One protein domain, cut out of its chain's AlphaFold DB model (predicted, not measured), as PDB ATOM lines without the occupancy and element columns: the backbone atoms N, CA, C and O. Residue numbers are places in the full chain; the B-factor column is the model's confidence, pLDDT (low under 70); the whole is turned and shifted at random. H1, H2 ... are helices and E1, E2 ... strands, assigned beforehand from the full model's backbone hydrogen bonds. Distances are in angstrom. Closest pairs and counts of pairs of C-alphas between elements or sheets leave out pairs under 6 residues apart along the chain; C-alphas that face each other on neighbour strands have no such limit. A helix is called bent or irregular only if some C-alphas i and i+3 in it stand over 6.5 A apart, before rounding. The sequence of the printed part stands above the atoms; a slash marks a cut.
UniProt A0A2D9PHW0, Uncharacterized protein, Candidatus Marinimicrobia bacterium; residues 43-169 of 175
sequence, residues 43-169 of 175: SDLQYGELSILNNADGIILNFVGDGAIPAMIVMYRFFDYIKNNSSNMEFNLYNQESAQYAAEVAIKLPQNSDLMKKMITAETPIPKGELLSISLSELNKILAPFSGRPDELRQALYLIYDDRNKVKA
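Overview. This is residues 43 to 169 of the 175 residues of an uncharacterized protein of Candidatus Marinimicrobia bacterium (UniProt A0A2D9PHW0). A small three-stranded sheet at one end is covered on one face by H1, and the short helix H2 lies in the middle of the domain, crossing H1, H4 and H5. H4 runs on directly from E3, and the long H5 makes the end away from the sheet, packing on H2 with residues 153 to 157 alone. The printed part has 127 residues with five named helices and three named strands in the order E1 E2 H1 H2 H3 E3 H4 H5, a mixed class. The sheet, E1 - E2 - E3, is antiparallel throughout. The whole is compact, with a radius of gyration of the C-alphas of 14.2 A and spans of 42 by 35 by 22 A.

Arrangement. E1, residues 50 to 55, and E2, residues 58 to 64, form an antiparallel hairpin, with N 53 and O 60 2.9 A apart, within hydrogen-bond range. H1, residues 71 to 84, is on the sheet at a height of 9.7 A, making two layers, a helix on one face of a sheet. It lies over E2 and only just over E1, on which 3 of its 14 C-alphas fall, and runs slantwise to the strands, at 35 degrees to E2 on the local plane. H2, residues 96 to 106, is the hub and touches H1 at Met 72 and Gln 100, with C-alphas 4.8 A apart, at a steep tilt of 68 degrees, only just short of about perpendicular. H3, residues 110 to 117, only grazes the sheet. E3, residues 131 to 135, is the antiparallel neighbour of E2, with N 61 and O 134 2.8 A apart, within hydrogen-bond range. H4, residues 136 to 146, is on the same face as H1 and over none of the strands; it touches H2, closest at the C-alphas of Ala 102 and Ile 142, 6.6 A. H5, residues 150 to 169, touches H2 at a steep tilt of 58 degrees, the same way, closest at the C-alphas of Tyr 101 and Leu 157, 5.8 A. H5 is apart from E1, E2, E3, H1 and H3. In H1, H2 and H5 every O i to N i+4 pair is within hydrogen-bond range; H3 has 2 of 4 and H4 5 of 7.

Along the chain. E1 begins at C-alpha 50, (23.264, -19.736, 11.521), and spans 16.2 A; E2 spans 19.7 A and E3 13.3 A. H1 measures 20.1 A, H2 15.0 A, H3 11.2 A and H4 15.8 A. H3 and H4 are irregular: C-alphas 111 and 114 are 8.2 A apart, and C-alphas 142 and 145 are 7.2 A apart. H5 measures 28.8 A and ends at C-alpha 169, (39.374, -39.630, -12.398).

Size, cuts and confidence. The two C-alphas farthest apart, those of Ala 56 and Ala 169, are 46.7 A apart. The printed part has no cut. The links H1 to H2 and H3 to E3 are long; the latter, residues 118 to 130, has no named element. Mean pLDDT of the printed part is 87.1, with residues 43 to 45 and 86 to 93 under 70.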
ATOM      1  N   SER A  43      30.013 -20.527  22.831       46.19
ATOM      2  CA  SER A  43      30.034 -21.983  23.029       46.19
ATOM      3  C   SER A  43      28.642 -22.623  22.985       46.19
ATOM      4  O   SER A  43      28.468 -23.781  23.359       46.19
ATOM      5  N   ASP A  44      27.668 -21.848  22.528       60.69
ATOM      6  CA  ASP A  44      26.241 -22.009  22.678       60.69
ATOM      7  C   ASP A  44      25.560 -22.193  21.311       60.69
ATOM      8  O   ASP A  44      24.374 -22.519  21.275       60.69
ATOM      9  N   LEU A  45      26.289 -22.041  20.190       65.56
ATOM     10  CA  LEU A  45      25.738 -22.294  18.855       65.56
ATOM     11  C   LEU A  45      25.404 -23.776  18.668       65.56
ATOM     12  O   LEU A  45      26.267 -24.657  18.750       65.56
ATOM     13  N   GLN A  46      24.138 -24.048  18.375       82.31
ATOM     14  CA  GLN A  46      23.638 -25.394  18.142       82.31
ATOM     15  C   GLN A  46      23.968 -25.876  16.725       82.31
ATOM     16  O   GLN A  46      24.217 -25.104  15.801       82.31
ATOM     17  N   TYR A  47      23.940 -27.193  16.526       82.81
ATOM     18  CA  TYR A  47      24.082 -27.768  15.190       82.81
ATOM     19  C   TYR A  47      22.972 -27.269  14.260       82.81
ATOM     20  O   TYR A  47      21.791 -27.371  14.589       82.81
ATOM     21  N   GLY A  48      23.357 -26.767  13.090       80.38
ATOM     22  CA  GLY A  48      22.449 -26.186  12.104       80.38
ATOM     23  C   GLY A  48      22.114 -24.718  12.373       80.38
ATOM     24  O   GLY A  48      21.345 -24.121  11.615       80.38
ATOM     25  N   GLU A  49      22.676 -24.123  13.426       81.75
ATOM     26  CA  GLU A  49      22.459 -22.721  13.749       81.75
ATOM     27  C   GLU A  49      23.317 -21.812  12.865       81.75
ATOM     28  O   GLU A  49      24.531 -21.986  12.726       81.75
ATOM     29  N   LEU A  50      22.650 -20.826  12.262       85.56
ATOM     30  CA  LEU A  50      23.264 -19.736  11.521       85.56
ATOM     31  C   LEU A  50      23.339 -18.520  12.441       85.56
ATOM     32  O   LEU A  50      22.309 -17.925  12.753       85.56
ATOM     33  N   SER A  51      24.545 -18.131  12.830       88.19
ATOM     34  CA  SER A  51      24.786 -16.906  13.584       88.19
ATOM     35  C   SER A  51      25.406 -15.856  12.683       88.19
ATOM     36  O   SER A  51      26.342 -16.127  11.928       88.19
ATOM     37  N   ILE A  52      24.857 -14.647  12.749       86.25
ATOM     38  CA  ILE A  52      25.383 -13.498  12.028       86.25
ATOM     39  C   ILE A  52      25.682 -12.418  13.054       86.25
ATOM     40  O   ILE A  52      24.780 -11.785  13.601       86.25
ATOM     41  N   LEU A  53      26.969 -12.226  13.313       86.38
ATOM     42  CA  LEU A  53      27.464 -11.170  14.181       86.38
ATOM     43  C   LEU A  53      27.594  -9.899  13.348       86.38
ATOM     44  O   LEU A  53      28.223  -9.914  12.294       86.38
ATOM     45  N   ASN A  54      26.988  -8.809  13.808       85.38
ATOM     46  CA  ASN A  54      27.070  -7.500  13.170       85.38
ATOM     47  C   ASN A  54      27.523  -6.479  14.214       85.38
ATOM     48  O   ASN A  54      26.745  -6.097  15.089       85.38
ATOM     49  N   ASN A  55      28.794  -6.095  14.159       82.00
ATOM     50  CA  ASN A  55      29.419  -5.202  15.127       82.00
ATOM     51  C   ASN A  55      30.302  -4.153  14.424       82.00
ATOM     52  O   ASN A  55      30.298  -4.029  13.200       82.00
ATOM     53  N   ALA A  56      31.054  -3.375  15.208       77.12
ATOM     54  CA  ALA A  56      31.955  -2.352  14.676       77.12
ATOM     55  C   ALA A  56      33.089  -2.925  13.800       77.12
ATOM     56  O   ALA A  56      33.578  -2.224  12.917       77.12
ATOM     57  N   ASP A  57      33.468  -4.188  14.013       74.44
ATOM     58  CA  ASP A  57      34.521  -4.886  13.265       74.44
ATOM     59  C   ASP A  57      34.000  -5.478  11.942       74.44
ATOM     60  O   ASP A  57      34.781  -5.894  11.082       74.44
ATOM     61  N   GLY A  58      32.678  -5.479  11.750       84.00
ATOM     62  CA  GLY A  58      32.004  -5.854  10.517       84.00
ATOM     63  C   GLY A  58      30.907  -6.893  10.721       84.00
ATOM     64  O   GLY A  58      30.416  -7.137  11.823       84.00
ATOM     65  N   ILE A  59      30.501  -7.501   9.605       87.75
ATOM     66  CA  ILE A  59      29.508  -8.573   9.588       87.75
ATOM     67  C   ILE A  59      30.235  -9.898   9.393       87.75
ATOM     68  O   ILE A  59      31.003 -10.040   8.442       87.75
ATOM     69  N   ILE A  60      29.985 -10.864  10.272       90.62
ATOM     70  CA  ILE A  60      30.586 -12.197  10.235       90.62
ATOM     71  C   ILE A  60      29.480 -13.241  10.256       90.62
ATOM     72  O   ILE A  60      28.596 -13.211  11.109       90.62
ATOM     73  N   LEU A  61      29.560 -14.175   9.316       92.44
ATOM     74  CA  LEU A  61      28.760 -15.385   9.269       92.44
ATOM     75  C   LEU A  61      29.470 -16.503  10.023       92.44
ATOM     76  O   LEU A  61      30.634 -16.773   9.740       92.44
ATOM     77  N   ASN A  62      28.740 -17.200  10.885       93.56
ATOM     78  CA  ASN A  62      29.149 -18.456  11.498       93.56
ATOM     79  C   ASN A  62      28.033 -19.486  11.341       93.56
ATOM     80  O   ASN A  62      26.867 -19.202  11.614       93.56
ATOM     81  N   PHE A  63      28.388 -20.693  10.919       93.50
ATOM     82  CA  PHE A  63      27.455 -21.806  10.832       93.50
ATOM     83  C   PHE A  63      28.093 -23.077  11.367       93.50
ATOM     84  O   PHE A  63      29.114 -23.528  10.841       93.50
ATOM     85  N   VAL A  64      27.474 -23.665  12.389       92.31
ATOM     86  CA  VAL A  64      27.888 -24.965  12.917       92.31
ATOM     87  C   VAL A  64      27.147 -26.050  12.147       92.31
ATOM     88  O   VAL A  64      25.922 -26.121  12.176       92.31
ATOM     89  N   GLY A  65      27.888 -26.916  11.466       91.56
ATOM     90  CA  GLY A  65      27.340 -27.993  10.655       91.56
ATOM     91  C   GLY A  65      26.415 -28.919  11.436       91.56
ATOM     92  O   GLY A  65      26.680 -29.281  12.586       91.56
ATOM     93  N   ASP A  66      25.338 -29.337  10.778       89.81
ATOM     94  CA  ASP A  66      24.386 -30.353  11.234       89.81
ATOM     95  C   ASP A  66      24.520 -31.681  10.473       89.81
ATOM     96  O   ASP A  66      23.885 -32.672  10.837       89.81
ATOM     97  N   GLY A  67      25.367 -31.727   9.440       91.75
ATOM     98  CA  GLY A  67      25.487 -32.857   8.522       91.75
ATOM     99  C   GLY A  67      24.399 -32.914   7.446       91.75
ATOM    100  O   GLY A  67      24.373 -33.882   6.688       91.75
ATOM    101  N   ALA A  68      23.523 -31.907   7.348       92.44
ATOM    102  CA  ALA A  68      22.416 -31.868   6.395       92.44
ATOM    103  C   ALA A  68      22.469 -30.654   5.456       92.44
ATOM    104  O   ALA A  68      22.181 -30.799   4.268       92.44
ATOM    105  N   ILE A  69      22.847 -29.474   5.951       91.50
ATOM    106  CA  ILE A  69      22.819 -28.235   5.166       91.50
ATOM    107  C   ILE A  69      24.124 -28.068   4.364       91.50
ATOM    108  O   ILE A  69      25.210 -28.016   4.954       91.50
ATOM    109  N   PRO A  70      24.053 -27.939   3.023       96.38
ATOM    110  CA  PRO A  70      25.213 -27.641   2.186       96.38
ATOM    111  C   PRO A  70      25.770 -26.233   2.396       96.38
ATOM    112  O   PRO A  70      25.014 -25.281   2.609       96.38
ATOM    113  N   ALA A  71      27.082 -26.070   2.218       96.12
ATOM    114  CA  ALA A  71      27.748 -24.776   2.373       96.12
ATOM    115  C   ALA A  71      27.197 -23.682   1.434       96.12
ATOM    116  O   ALA A  71      27.072 -22.530   1.847       96.12
ATOM    117  N   MET A  72      26.777 -24.027   0.210       95.44
ATOM    118  CA  MET A  72      26.138 -23.068  -0.706       95.44
ATOM    119  C   MET A  72      24.809 -22.531  -0.166       95.44
ATOM    120  O   MET A  72      24.484 -21.369  -0.385       95.44
ATOM    121  N   ILE A  73      24.048 -23.351   0.569       94.44
ATOM    122  CA  ILE A  73      22.768 -22.938   1.157       94.44
ATOM    123  C   ILE A  73      23.017 -21.992   2.330       94.44
ATOM    124  O   ILE A  73      22.311 -20.996   2.476       94.44
ATOM    125  N   VAL A  74      24.046 -22.263   3.134       94.69
ATOM    126  CA  VAL A  74      24.494 -21.355   4.200       94.69
ATOM    127  C   VAL A  74      24.892 -19.997   3.617       94.69
ATOM    128  O   VAL A  74      24.428 -18.962   4.095       94.69
ATOM    129  N   MET A  75      25.677 -19.997   2.539       95.06
ATOM    130  CA  MET A  75      26.102 -18.771   1.861       95.06
ATOM    131  C   MET A  75      24.922 -18.002   1.255       95.06
ATOM    132  O   MET A  75      24.830 -16.786   1.400       95.06
ATOM    133  N   TYR A  76      23.971 -18.710   0.642       91.50
ATOM    134  CA  TYR A  76      22.751 -18.107   0.108       91.50
ATOM    135  C   TYR A  76      21.915 -17.429   1.207       91.50
ATOM    136  O   TYR A  76      21.440 -16.310   1.033       91.50
ATOM    137  N   ARG A  77      21.798 -18.050   2.389       91.06
ATOM    138  CA  ARG A  77      21.128 -17.426   3.545       91.06
ATOM    139  C   ARG A  77      21.864 -16.184   4.042       91.06
ATOM    140  O   ARG A  77      21.222 -15.218   4.449       91.06
ATOM    141  N   PHE A  78      23.196 -16.185   4.000       90.25
ATOM    142  CA  PHE A  78      23.978 -15.003   4.357       90.25
ATOM    143  C   PHE A  78      23.730 -13.850   3.379       90.25
ATOM    144  O   PHE A  78      23.501 -12.719   3.801       90.25
ATOM    145  N   PHE A  79      23.685 -14.151   2.080       88.94
ATOM    146  CA  PHE A  79      23.331 -13.193   1.032       88.94
ATOM    147  C   PHE A  79      21.945 -12.584   1.265       88.94
ATOM    148  O   PHE A  79      21.801 -11.361   1.225       88.94
ATOM    149  N   ASP A  80      20.946 -13.416   1.570       86.50
ATOM    150  CA  ASP A  80      19.595 -12.955   1.903       86.50
ATOM    151  C   ASP A  80      19.597 -12.033   3.130       86.50
ATOM    152  O   ASP A  80      18.945 -10.986   3.119       86.50
ATOM    153  N   TYR A  81      20.357 -12.371   4.176       86.19
ATOM    154  CA  TYR A  81      20.497 -11.502   5.344       86.19
ATOM    155  C   TYR A  81      21.086 -10.136   4.970       86.19
ATOM    156  O   TYR A  81      20.515  -9.107   5.332       86.19
ATOM    157  N   ILE A  82      22.195 -10.115   4.230       84.50
ATOM    158  CA  ILE A  82      22.896  -8.887   3.830       84.50
ATOM    159  C   ILE A  82      21.988  -7.990   2.987       84.50
ATOM    160  O   ILE A  82      21.846  -6.799   3.279       84.50
ATOM    161  N   LYS A  83      21.306  -8.583   2.000       81.50
ATOM    162  CA  LYS A  83      20.344  -7.902   1.129       81.50
ATOM    163  C   LYS A  83      19.205  -7.259   1.921       81.50
ATOM    164  O   LYS A  83      18.802  -6.143   1.604       81.50
ATOM    165  N   ASN A  84      18.686  -7.952   2.934       81.12
ATOM    166  CA  ASN A  84      17.540  -7.486   3.717       81.12
ATOM    167  C   ASN A  84      17.913  -6.503   4.841       81.12
ATOM    168  O   ASN A  84      17.042  -5.775   5.308       81.12
ATOM    169  N   ASN A  85      19.178  -6.464   5.273       76.44
ATOM    170  CA  ASN A  85      19.631  -5.662   6.417       76.44
ATOM    171  C   ASN A  85      20.580  -4.511   6.035       76.44
ATOM    172  O   ASN A  85      21.219  -3.925   6.906       76.44
ATOM    173  N   SER A  86      20.642  -4.149   4.750       60.84
ATOM    174  CA  SER A  86      21.284  -2.919   4.258       60.84
ATOM    175  C   SER A  86      22.741  -2.732   4.698       60.84
ATOM    176  O   SER A  86      23.144  -1.647   5.118       60.84
ATOM    177  N   SER A  87      23.562  -3.771   4.543       58.09
ATOM    178  CA  SER A  87      25.003  -3.564   4.374       58.09
ATOM    179  C   SER A  87      25.268  -3.476   2.877       58.09
ATOM    180  O   SER A  87      24.972  -4.410   2.139       58.09
ATOM    181  N   ASN A  88      25.741  -2.319   2.412       55.59
ATOM    182  CA  ASN A  88      26.113  -2.092   1.017       55.59
ATOM    183  C   ASN A  88      27.149  -3.141   0.583       55.59
ATOM    184  O   ASN A  88      28.349  -2.938   0.758       55.59
ATOM    185  N   MET A  89      26.711  -4.264   0.022       55.88
ATOM    186  CA  MET A  89      27.570  -5.019  -0.874       55.88
ATOM    187  C   MET A  89      27.655  -4.249  -2.174       55.88
ATOM    188  O   MET A  89      26.643  -3.858  -2.754       55.88
ATOM    189  N   GLU A  90      28.872  -4.095  -2.667       57.53
ATOM    190  CA  GLU A  90      29.155  -3.471  -3.957       57.53
ATOM    191  C   GLU A  90      28.677  -4.331  -5.152       57.53
ATOM    192  O   GLU A  90      28.878  -3.956  -6.308       57.53
ATOM    193  N   PHE A  91      28.026  -5.479  -4.901       58.25
ATOM    194  CA  PHE A  91      27.760  -6.520  -5.895       58.25
ATOM    195  C   PHE A  91      26.282  -6.931  -5.933       58.25
ATOM    196  O   PHE A  91      25.753  -7.516  -4.993       58.25
ATOM    197  N   ASN A  92      25.623  -6.717  -7.078       61.09
ATOM    198  CA  ASN A  92      24.282  -7.238  -7.392       61.09
ATOM    199  C   ASN A  92      24.301  -8.753  -7.720       61.09
ATOM    200  O   ASN A  92      23.673  -9.196  -8.681       61.09
ATOM    201  N   LEU A  93      25.052  -9.559  -6.963       66.44
ATOM    202  CA  LEU A  93      25.334 -10.972  -7.261       66.44
ATOM    203  C   LEU A  93      24.702 -11.920  -6.229       66.44
ATOM    204  O   LEU A  93      25.348 -12.808  -5.685       66.44
ATOM    205  N   TYR A  94      23.405 -11.747  -5.964       73.38
ATOM    206  CA  TYR A  94      22.632 -12.626  -5.076       73.38
ATOM    207  C   TYR A  94      21.943 -13.743  -5.865       73.38
ATOM    208  O   TYR A  94      20.717 -13.783  -5.973       73.38
ATOM    209  N   ASN A  95      22.735 -14.615  -6.484       84.25
ATOM    210  CA  ASN A  95      22.233 -15.780  -7.214       84.25
ATOM    211  C   ASN A  95      22.895 -17.071  -6.725       84.25
ATOM    212  O   ASN A  95      23.849 -17.054  -5.942       84.25
ATOM    213  N   GLN A  96      22.351 -18.196  -7.185       88.81
ATOM    214  CA  GLN A  96      22.823 -19.519  -6.807       88.81
ATOM    215  C   GLN A  96      24.294 -19.718  -7.185       88.81
ATOM    216  O   GLN A  96      25.061 -20.194  -6.353       88.81
ATOM    217  N   GLU A  97      24.714 -19.303  -8.384       91.50
ATOM    218  CA  GLU A  97      26.101 -19.472  -8.831       91.50
ATOM    219  C   GLU A  97      27.089 -18.694  -7.953       91.50
ATOM    220  O   GLU A  97      28.177 -19.179  -7.648       91.50
ATOM    221  N   SER A  98      26.702 -17.503  -7.498       92.12
ATOM    222  CA  SER A  98      27.537 -16.651  -6.649       92.12
ATOM    223  C   SER A  98      27.644 -17.217  -5.239       92.12
ATOM    224  O   SER A  98      28.732 -17.220  -4.668       92.12
ATOM    225  N   ALA A  99      26.549 -17.757  -4.693       93.56
ATOM    226  CA  ALA A  99      26.564 -18.442  -3.401       93.56
ATOM    227  C   ALA A  99      27.427 -19.710  -3.459       93.56
ATOM    228  O   ALA A  99      28.189 -19.998  -2.536       93.56
ATOM    229  N   GLN A 100      27.344 -20.441  -4.569       95.50
ATOM    230  CA  GLN A 100      28.114 -21.651  -4.802       95.50
ATOM    231  C   GLN A 100      29.610 -21.352  -4.930       95.50
ATOM    232  O   GLN A 100      30.415 -21.942  -4.213       95.50
ATOM    233  N   TYR A 101      29.980 -20.380  -5.765       95.62
ATOM    234  CA  TYR A 101      31.364 -19.931  -5.902       95.62
ATOM    235  C   TYR A 101      31.924 -19.393  -4.578       95.62
ATOM    236  O   TYR A 101      33.005 -19.797  -4.148       95.62
ATOM    237  N   ALA A 102      31.176 -18.528  -3.889       95.25
ATOM    238  CA  ALA A 102      31.597 -17.988  -2.602       95.25
ATOM    239  C   ALA A 102      31.793 -19.090  -1.554       95.25
ATOM    240  O   ALA A 102      32.767 -19.034  -0.810       95.25
ATOM    241  N   ALA A 103      30.936 -20.114  -1.521       97.00
ATOM    242  CA  ALA A 103      31.117 -21.261  -0.637       97.00
ATOM    243  C   ALA A 103      32.373 -22.082  -0.985       97.00
ATOM    244  O   ALA A 103      33.141 -22.411  -0.083       97.00
ATOM    245  N   GLU A 104      32.631 -22.363  -2.270       96.56
ATOM    246  CA  GLU A 104      33.844 -23.076  -2.711       96.56
ATOM    247  C   GLU A 104      35.128 -22.365  -2.268       96.56
ATOM    248  O   GLU A 104      36.099 -23.008  -1.862       96.56
ATOM    249  N   VAL A 105      35.147 -21.033  -2.355       96.12
ATOM    250  CA  VAL A 105      36.305 -20.237  -1.939       96.12
ATOM    251  C   VAL A 105      36.363 -20.108  -0.417       96.12
ATOM    252  O   VAL A 105      37.439 -20.268   0.154       96.12
ATOM    253  N   ALA A 106      35.226 -19.900   0.254       96.06
ATOM    254  CA  ALA A 106      35.150 -19.776   1.709       96.06
ATOM    255  C   ALA A 106      35.688 -21.020   2.426       96.06
ATOM    256  O   ALA A 106      36.458 -20.895   3.374       96.06
ATOM    257  N   ILE A 107      35.359 -22.221   1.940       95.94
ATOM    258  CA  ILE A 107      35.852 -23.493   2.496       95.94
ATOM    259  C   ILE A 107      37.389 -23.574   2.494       95.94
ATOM    260  O   ILE A 107      37.974 -24.234   3.348       95.94
ATOM    261  N   LYS A 108      38.051 -22.894   1.553       93.75
ATOM    262  CA  LYS A 108      39.514 -22.888   1.409       93.75
ATOM    263  C   LYS A 108      40.198 -21.807   2.250       93.75
ATOM    264  O   LYS A 108      41.427 -21.733   2.247       93.75
ATOM    265  N   LEU A 109      39.436 -20.956   2.938       92.19
ATOM    266  CA  LEU A 109      40.003 -19.927   3.805       92.19
ATOM    267  C   LEU A 109      40.668 -20.561   5.044       92.19
ATOM    268  O   LEU A 109      40.202 -21.602   5.517       92.19
ATOM    269  N   PRO A 110      41.727 -19.947   5.604       92.19
ATOM    270  CA  PRO A 110      42.473 -20.514   6.730       92.19
ATOM    271  C   PRO A 110      41.606 -20.889   7.943       92.19
ATOM    272  O   PRO A 110      41.802 -21.955   8.530       92.19
ATOM    273  N   GLN A 111      40.608 -20.068   8.278       90.38
ATOM    274  CA  GLN A 111      39.679 -20.311   9.386       90.38
ATOM    275  C   GLN A 111      38.771 -21.534   9.181       90.38
ATOM    276  O   GLN A 111      38.231 -22.058  10.147       90.38
ATOM    277  N   ASN A 112      38.637 -22.017   7.943       94.19
ATOM    278  CA  ASN A 112      37.808 -23.164   7.568       94.19
ATOM    279  C   ASN A 112      38.659 -24.397   7.208       94.19
ATOM    280  O   ASN A 112      38.186 -25.311   6.532       94.19
ATOM    281  N   SER A 113      39.925 -24.442   7.642       90.31
ATOM    282  CA  SER A 113      40.884 -25.474   7.218       90.31
ATOM    283  C   SER A 113      40.425 -26.918   7.471       90.31
ATOM    284  O   SER A 113      40.791 -27.813   6.705       90.31
ATOM    285  N   ASP A 114      39.602 -27.166   8.490       92.12
ATOM    286  CA  ASP A 114      39.074 -28.504   8.774       92.12
ATOM    287  C   ASP A 114      38.036 -28.962   7.739       92.12
ATOM    288  O   ASP A 114      38.050 -30.129   7.337       92.12
ATOM    289  N   LEU A 115      37.237 -28.040   7.186       93.62
ATOM    290  CA  LEU A 115      36.348 -28.328   6.055       93.62
ATOM    291  C   LEU A 115      37.152 -28.748   4.821       93.62
ATOM    292  O   LEU A 115      36.807 -29.724   4.150       93.62
ATOM    293  N   MET A 116      38.265 -28.060   4.554       89.44
ATOM    294  CA  MET A 116      39.157 -28.399   3.446       89.44
ATOM    295  C   MET A 116      39.796 -29.784   3.629       89.44
ATOM    296  O   MET A 116      39.800 -30.581   2.690       89.44
ATOM    297  N   LYS A 117      40.288 -30.117   4.833       91.12
ATOM    298  CA  LYS A 117      40.852 -31.451   5.139       91.12
ATOM    299  C   LYS A 117      39.833 -32.570   4.931       91.12
ATOM    300  O   LYS A 117      40.198 -33.663   4.508       91.12
ATOM    301  N   LYS A 118      38.558 -32.292   5.209       91.56
ATOM    302  CA  LYS A 118      37.438 -33.223   5.011       91.56
ATOM    303  C   LYS A 118      36.891 -33.226   3.584       91.56
ATOM    304  O   LYS A 118      35.881 -33.877   3.332       91.56
ATOM    305  N   MET A 119      37.553 -32.528   2.658       90.62
ATOM    306  CA  MET A 119      37.160 -32.425   1.251       90.62
ATOM    307  C   MET A 119      35.720 -31.922   1.073       90.62
ATOM    308  O   MET A 119      35.017 -32.336   0.150       90.62
ATOM    309  N   ILE A 120      35.274 -31.034   1.965       94.00
ATOM    310  CA  ILE A 120      33.972 -30.380   1.843       94.00
ATOM    311  C   ILE A 120      33.995 -29.446   0.634       94.00
ATOM    312  O   ILE A 120      35.017 -28.881   0.250       94.00
ATOM    313  N   THR A 121      32.838 -29.327   0.007       94.69
ATOM    314  CA  THR A 121      32.567 -28.553  -1.200       94.69
ATOM    315  C   THR A 121      31.311 -27.716  -0.994       94.69
ATOM    316  O   THR A 121      30.584 -27.913  -0.016       94.69
ATOM    317  N   ALA A 122      31.006 -26.813  -1.924       95.75
ATOM    318  CA  ALA A 122      29.811 -25.982  -1.817       95.75
ATOM    319  C   ALA A 122      28.506 -26.803  -1.763       95.75
ATOM    320  O   ALA A 122      27.561 -26.420  -1.075       95.75
ATOM    321  N   GLU A 123      28.456 -27.942  -2.454       95.25
ATOM    322  CA  GLU A 123      27.252 -28.777  -2.584       95.25
ATOM    323  C   GLU A 123      27.127 -29.855  -1.500       95.25
ATOM    324  O   GLU A 123      26.062 -30.444  -1.325       95.25
ATOM    325  N   THR A 124      28.199 -30.129  -0.758       94.50
ATOM    326  CA  THR A 124      28.184 -31.146   0.298       94.50
ATOM    327  C   THR A 124      27.712 -30.553   1.621       94.50
ATOM    328  O   THR A 124      28.137 -29.443   1.962       94.50
ATOM    329  N   PRO A 125      26.903 -31.291   2.403       95.00
ATOM    330  CA  PRO A 125      26.563 -30.902   3.762       95.00
ATOM    331  C   PRO A 125      27.796 -30.639   4.624       95.00
ATOM    332  O   PRO A 125      28.766 -31.399   4.580       95.00
ATOM    333  N   ILE A 126      27.745 -29.581   5.431       95.38
ATOM    334  CA  ILE A 126      28.801 -29.294   6.405       95.38
ATOM    335  C   ILE A 126      28.683 -30.327   7.538       95.38
ATOM    336  O   ILE A 126      27.606 -30.432   8.135       95.38
ATOM    337  N   PRO A 127      29.739 -31.109   7.845       94.19
ATOM    338  CA  PRO A 127      29.652 -32.175   8.835       94.19
ATOM    339  C   PRO A 127      29.292 -31.657  10.223       94.19
ATOM    340  O   PRO A 127      29.604 -30.526  10.593       94.19
ATOM    341  N   LYS A 128      28.659 -32.523  11.015       91.50
ATOM    342  CA  LYS A 128      28.198 -32.175  12.355       91.50
ATOM    343  C   LYS A 128      29.345 -31.657  13.231       91.50
ATOM    344  O   LYS A 128      30.324 -32.371  13.433       91.50
ATOM    345  N   GLY A 129      29.181 -30.450  13.772       87.38
ATOM    346  CA  GLY A 129      30.156 -29.794  14.650       87.38
ATOM    347  C   GLY A 129      31.316 -29.095  13.951       87.38
ATOM    348  O   GLY A 129      32.135 -28.489  14.634       87.38
ATOM    349  N   GLU A 130      31.370 -29.125  12.621       92.56
ATOM    350  CA  GLU A 130      32.335 -28.330  11.868       92.56
ATOM    351  C   GLU A 130      31.829 -26.907  11.669       92.56
ATOM    352  O   GLU A 130      30.639 -26.691  11.451       92.56
ATOM    353  N   LEU A 131      32.735 -25.937  11.701       92.62
ATOM    354  CA  LEU A 131      32.393 -24.535  11.531       92.62
ATOM    355  C   LEU A 131      32.665 -24.080  10.095       92.62
ATOM    356  O   LEU A 131      33.755 -24.290   9.568       92.62
ATOM    357  N   LEU A 132      31.689 -23.397   9.499       95.62
ATOM    358  CA  LEU A 132      31.906 -22.504   8.364       95.62
ATOM    359  C   LEU A 132      31.836 -21.056   8.858       95.62
ATOM    360  O   LEU A 132      30.802 -20.634   9.374       95.62
ATOM    361  N   SER A 133      32.918 -20.303   8.668       95.00
ATOM    362  CA  SER A 133      33.018 -18.894   9.055       95.00
ATOM    363  C   SER A 133      33.527 -18.015   7.912       95.00
ATOM    364  O   SER A 133      34.482 -18.371   7.215       95.00
ATOM    365  N   ILE A 134      32.895 -16.861   7.703       94.31
ATOM    366  CA  ILE A 134      33.334 -15.870   6.712       94.31
ATOM    367  C   ILE A 134      32.875 -14.462   7.095       94.31
ATOM    368  O   ILE A 134      31.721 -14.245   7.462       94.31
ATOM    369  N   SER A 135      33.765 -13.479   6.966       92.06
ATOM    370  CA  SER A 135      33.392 -12.069   7.095       92.06
ATOM    371  C   SER A 135      32.834 -11.498   5.788       92.06
ATOM    372  O   SER A 135      33.220 -11.891   4.687       92.06
ATOM    373  N   LEU A 136      31.974 -10.485   5.888       89.00
ATOM    374  CA  LEU A 136      31.491  -9.713   4.743       89.00
ATOM    375  C   LEU A 136      32.648  -9.085   3.946       89.00
ATOM    376  O   LEU A 136      32.591  -9.014   2.723       89.00
ATOM    377  N   SER A 137      33.718  -8.663   4.624       89.94
ATOM    378  CA  SER A 137      34.915  -8.115   3.972       89.94
ATOM    379  C   SER A 137      35.605  -9.152   3.081       89.94
ATOM    380  O   SER A 137      35.943  -8.863   1.934       89.94
ATOM    381  N   GLU A 138      35.781 -10.381   3.574       92.88
ATOM    382  CA  GLU A 138      36.320 -11.483   2.771       92.88
ATOM    383  C   GLU A 138      35.385 -11.847   1.625       92.88
ATOM    384  O   GLU A 138      35.832 -11.985   0.490       92.88
ATOM    385  N   LEU A 139      34.086 -11.932   1.900       91.75
ATOM    386  CA  LEU A 139      33.089 -12.234   0.886       91.75
ATOM    387  C   LEU A 139      33.091 -11.201  -0.250       91.75
ATOM    388  O   LEU A 139      33.078 -11.571  -1.425       91.75
ATOM    389  N   ASN A 140      33.206  -9.915   0.085       89.50
ATOM    390  CA  ASN A 140      33.354  -8.847  -0.898       89.50
ATOM    391  C   ASN A 140      34.627  -9.020  -1.726       89.50
ATOM    392  O   ASN A 140      34.570  -8.905  -2.945       89.50
ATOM    393  N   LYS A 141      35.765  -9.363  -1.110       91.38
ATOM    394  CA  LYS A 141      37.013  -9.631  -1.849       91.38
ATOM    395  C   LYS A 141      36.880 -10.818  -2.807       91.38
ATOM    396  O   LYS A 141      37.441 -10.773  -3.896       91.38
ATOM    397  N   ILE A 142      36.138 -11.855  -2.413       92.25
ATOM    398  CA  ILE A 142      35.899 -13.052  -3.232       92.25
ATOM    399  C   ILE A 142      35.059 -12.718  -4.469       92.25
ATOM    400  O   ILE A 142      35.349 -13.216  -5.557       92.25
ATOM    401  N   LEU A 143      34.025 -11.887  -4.311       91.12
ATOM    402  CA  LEU A 143      33.063 -11.589  -5.376       91.12
ATOM    403  C   LEU A 143      33.419 -10.352  -6.208       91.12
ATOM    404  O   LEU A 143      32.948 -10.234  -7.340       91.12
ATOM    405  N   ALA A 144      34.281  -9.466  -5.700       90.88
ATOM    406  CA  ALA A 144      34.666  -8.228  -6.373       90.88
ATOM    407  C   ALA A 144      35.128  -8.384  -7.827       90.88
ATOM    408  O   ALA A 144      34.684  -7.592  -8.665       90.88
ATOM    409  N   PRO A 145      35.942  -9.399  -8.182       91.06
ATOM    410  CA  PRO A 145      36.373  -9.595  -9.564       91.06
ATOM    411  C   PRO A 145      35.224  -9.817 -10.557       91.06
ATOM    412  O   PRO A 145      35.388  -9.551 -11.744       91.06
ATOM    413  N   PHE A 146      34.063 -10.277 -10.081       90.38
ATOM    414  CA  PHE A 146      32.931 -10.680 -10.916       90.38
ATOM    415  C   PHE A 146      31.809  -9.640 -10.981       90.38
ATOM    416  O   PHE A 146      30.759  -9.893 -11.578       90.38
ATOM    417  N   SER A 147      32.002  -8.460 -10.385       85.81
ATOM    418  CA  SER A 147      31.011  -7.379 -10.406       85.81
ATOM    419  C   SER A 147      30.625  -6.982 -11.828       85.81
ATOM    420  O   SER A 147      31.460  -6.512 -12.598       85.81
ATOM    421  N   GLY A 148      29.353  -7.178 -12.190       84.44
ATOM    422  CA  GLY A 148      28.861  -6.925 -13.548       84.44
ATOM    423  C   GLY A 148      29.364  -7.922 -14.600       84.44
ATOM    424  O   GLY A 148      29.184  -7.683 -15.791       84.44
ATOM    425  N   ARG A 149      29.983  -9.033 -14.178       89.19
ATOM    426  CA  ARG A 149      30.616 -10.038 -15.046       89.19
ATOM    427  C   ARG A 149      30.166 -11.468 -14.691       89.19
ATOM    428  O   ARG A 149      30.976 -12.304 -14.291       89.19
ATOM    429  N   PRO A 150      28.863 -11.780 -14.829       88.75
ATOM    430  CA  PRO A 150      28.313 -13.077 -14.429       88.75
ATOM    431  C   PRO A 150      28.870 -14.260 -15.238       88.75
ATOM    432  O   PRO A 150      28.966 -15.363 -14.709       88.75
ATOM    433  N   ASP A 151      29.265 -14.059 -16.498       90.44
ATOM    434  CA  ASP A 151      29.835 -15.135 -17.319       90.44
ATOM    435  C   ASP A 151      31.230 -15.553 -16.841       90.44
ATOM    436  O   ASP A 151      31.551 -16.739 -16.837       90.44
ATOM    437  N   GLU A 152      32.030 -14.599 -16.362       93.31
ATOM    438  CA  GLU A 152      33.352 -14.867 -15.786       93.31
ATOM    439  C   GLU A 152      33.230 -15.640 -14.467       93.31
ATOM    440  O   GLU A 152      34.002 -16.565 -14.223       93.31
ATOM    441  N   LEU A 153      32.209 -15.336 -13.656       93.25
ATOM    442  CA  LEU A 153      31.885 -16.112 -12.455       93.25
ATOM    443  C   LEU A 153      31.525 -17.560 -12.813       93.25
ATOM    444  O   LEU A 153      32.044 -18.495 -12.205       93.25
ATOM    445  N   ARG A 154      30.669 -17.763 -13.825       92.88
ATOM    446  CA  ARG A 154      30.299 -19.113 -14.283       92.88
ATOM    447  C   ARG A 154      31.504 -19.890 -14.804       92.88
ATOM    448  O   ARG A 154      31.624 -21.077 -14.517       92.88
ATOM    449  N   GLN A 155      32.404 -19.234 -15.533       94.44
ATOM    450  CA  GLN A 155      33.650 -19.852 -15.992       94.44
ATOM    451  C   GLN A 155      34.560 -20.230 -14.820       94.44
ATOM    452  O   GLN A 155      35.063 -21.350 -14.783       94.44
ATOM    453  N   ALA A 156      34.729 -19.343 -13.836       94.44
ATOM    454  CA  ALA A 156      35.519 -19.633 -12.642       94.44
ATOM    455  C   ALA A 156      34.947 -20.826 -11.858       94.44
ATOM    456  O   ALA A 156      35.693 -21.708 -11.435       94.44
ATOM    457  N   LEU A 157      33.621 -20.898 -11.723       93.12
ATOM    458  CA  LEU A 157      32.943 -22.027 -11.091       93.12
ATOM    459  C   LEU A 157      33.122 -23.330 -11.885       93.12
ATOM    460  O   LEU A 157      33.415 -24.373 -11.303       93.12
ATOM    461  N   TYR A 158      33.007 -23.270 -13.214       93.00
ATOM    462  CA  TYR A 158      33.237 -24.420 -14.089       93.00
ATOM    463  C   TYR A 158      34.651 -24.991 -13.934       93.00
ATOM    464  O   TYR A 158      34.803 -26.206 -13.821       93.00
ATOM    465  N   LEU A 159      35.673 -24.131 -13.862       93.44
ATOM    466  CA  LEU A 159      37.061 -24.562 -13.660       93.44
ATOM    467  C   LEU A 159      37.241 -25.320 -12.337       93.44
ATOM    468  O   LEU A 159      37.910 -26.348 -12.311       93.44
ATOM    469  N   ILE A 160      36.577 -24.883 -11.261       90.62
ATOM    470  CA  ILE A 160      36.600 -25.594  -9.972       90.62
ATOM    471  C   ILE A 160      36.030 -27.018 -10.111       90.62
ATOM    472  O   ILE A 160      36.551 -27.959  -9.505       90.62
ATOM    473  N   TYR A 161      34.967 -27.198 -10.899       87.81
ATOM    474  CA  TYR A 161      34.373 -28.519 -11.121       87.81
ATOM    475  C   TYR A 161      35.187 -29.402 -12.042       87.81
ATOM    476  O   TYR A 161      35.305 -30.597 -11.771       87.81
ATOM    477  N   ASP A 162      35.763 -28.837 -13.097       88.19
ATOM    478  CA  ASP A 162      36.641 -29.577 -13.993       88.19
ATOM    479  C   ASP A 162      37.865 -30.116 -13.238       88.19
ATOM    480  O   ASP A 162      38.146 -31.315 -13.291       88.19
ATOM    481  N   ASP A 163      38.512 -29.278 -12.420       86.25
ATOM    482  CA  ASP A 163      39.633 -29.690 -11.567       86.25
ATOM    483  C   ASP A 163      39.232 -30.813 -10.600       86.25
ATOM    484  O   ASP A 163      39.937 -31.815 -10.463       86.25
ATOM    485  N   ARG A 164      38.057 -30.705  -9.966       82.38
ATOM    486  CA  ARG A 164      37.540 -31.759  -9.081       82.38
ATOM    487  C   ARG A 164      37.306 -33.073  -9.827       82.38
ATOM    488  O   ARG A 164      37.601 -34.144  -9.293       82.38
ATOM    489  N   ASN A 165      36.742 -33.008 -11.028       79.94
ATOM    490  CA  ASN A 165      36.441 -34.192 -11.824       79.94
ATOM    491  C   ASN A 165      37.720 -34.890 -12.300       79.94
ATOM    492  O   ASN A 165      37.773 -36.119 -12.276       79.94
ATOM    493  N   LYS A 166      38.765 -34.126 -12.638       82.19
ATOM    494  CA  LYS A 166      40.098 -34.662 -12.944       82.19
ATOM    495  C   LYS A 166      40.711 -35.385 -11.748       82.19
ATOM    496  O   LYS A 166      41.077 -36.546 -11.877       82.19
ATOM    497  N   VAL A 167      40.706 -34.765 -10.564       78.88
ATOM    498  CA  VAL A 167      41.217 -35.400  -9.331       78.88
ATOM    499  C   VAL A 167      40.498 -36.721  -9.040       78.88
ATOM    500  O   VAL A 167      41.139 -37.710  -8.690       78.88
ATOM    501  N   LYS A 168      39.171 -36.771  -9.216       75.62
ATOM    502  CA  LYS A 168      38.400 -38.015  -9.053       75.62
ATOM    503  C   LYS A 168      38.791 -39.079 -10.080       75.62
ATOM    504  O   LYS A 168      38.911 -40.245  -9.717       75.62
ATOM    505  N   ALA A 169      38.976 -38.700 -11.344       72.56
ATOM    506  CA  ALA A 169      39.374 -39.630 -12.398       72.56
ATOM    507  C   ALA A 169      40.768 -40.227 -12.131       72.56
ATOM    508  O   ALA A 169      40.935 -41.444 -12.222       72.56
TER     509      ALA A 169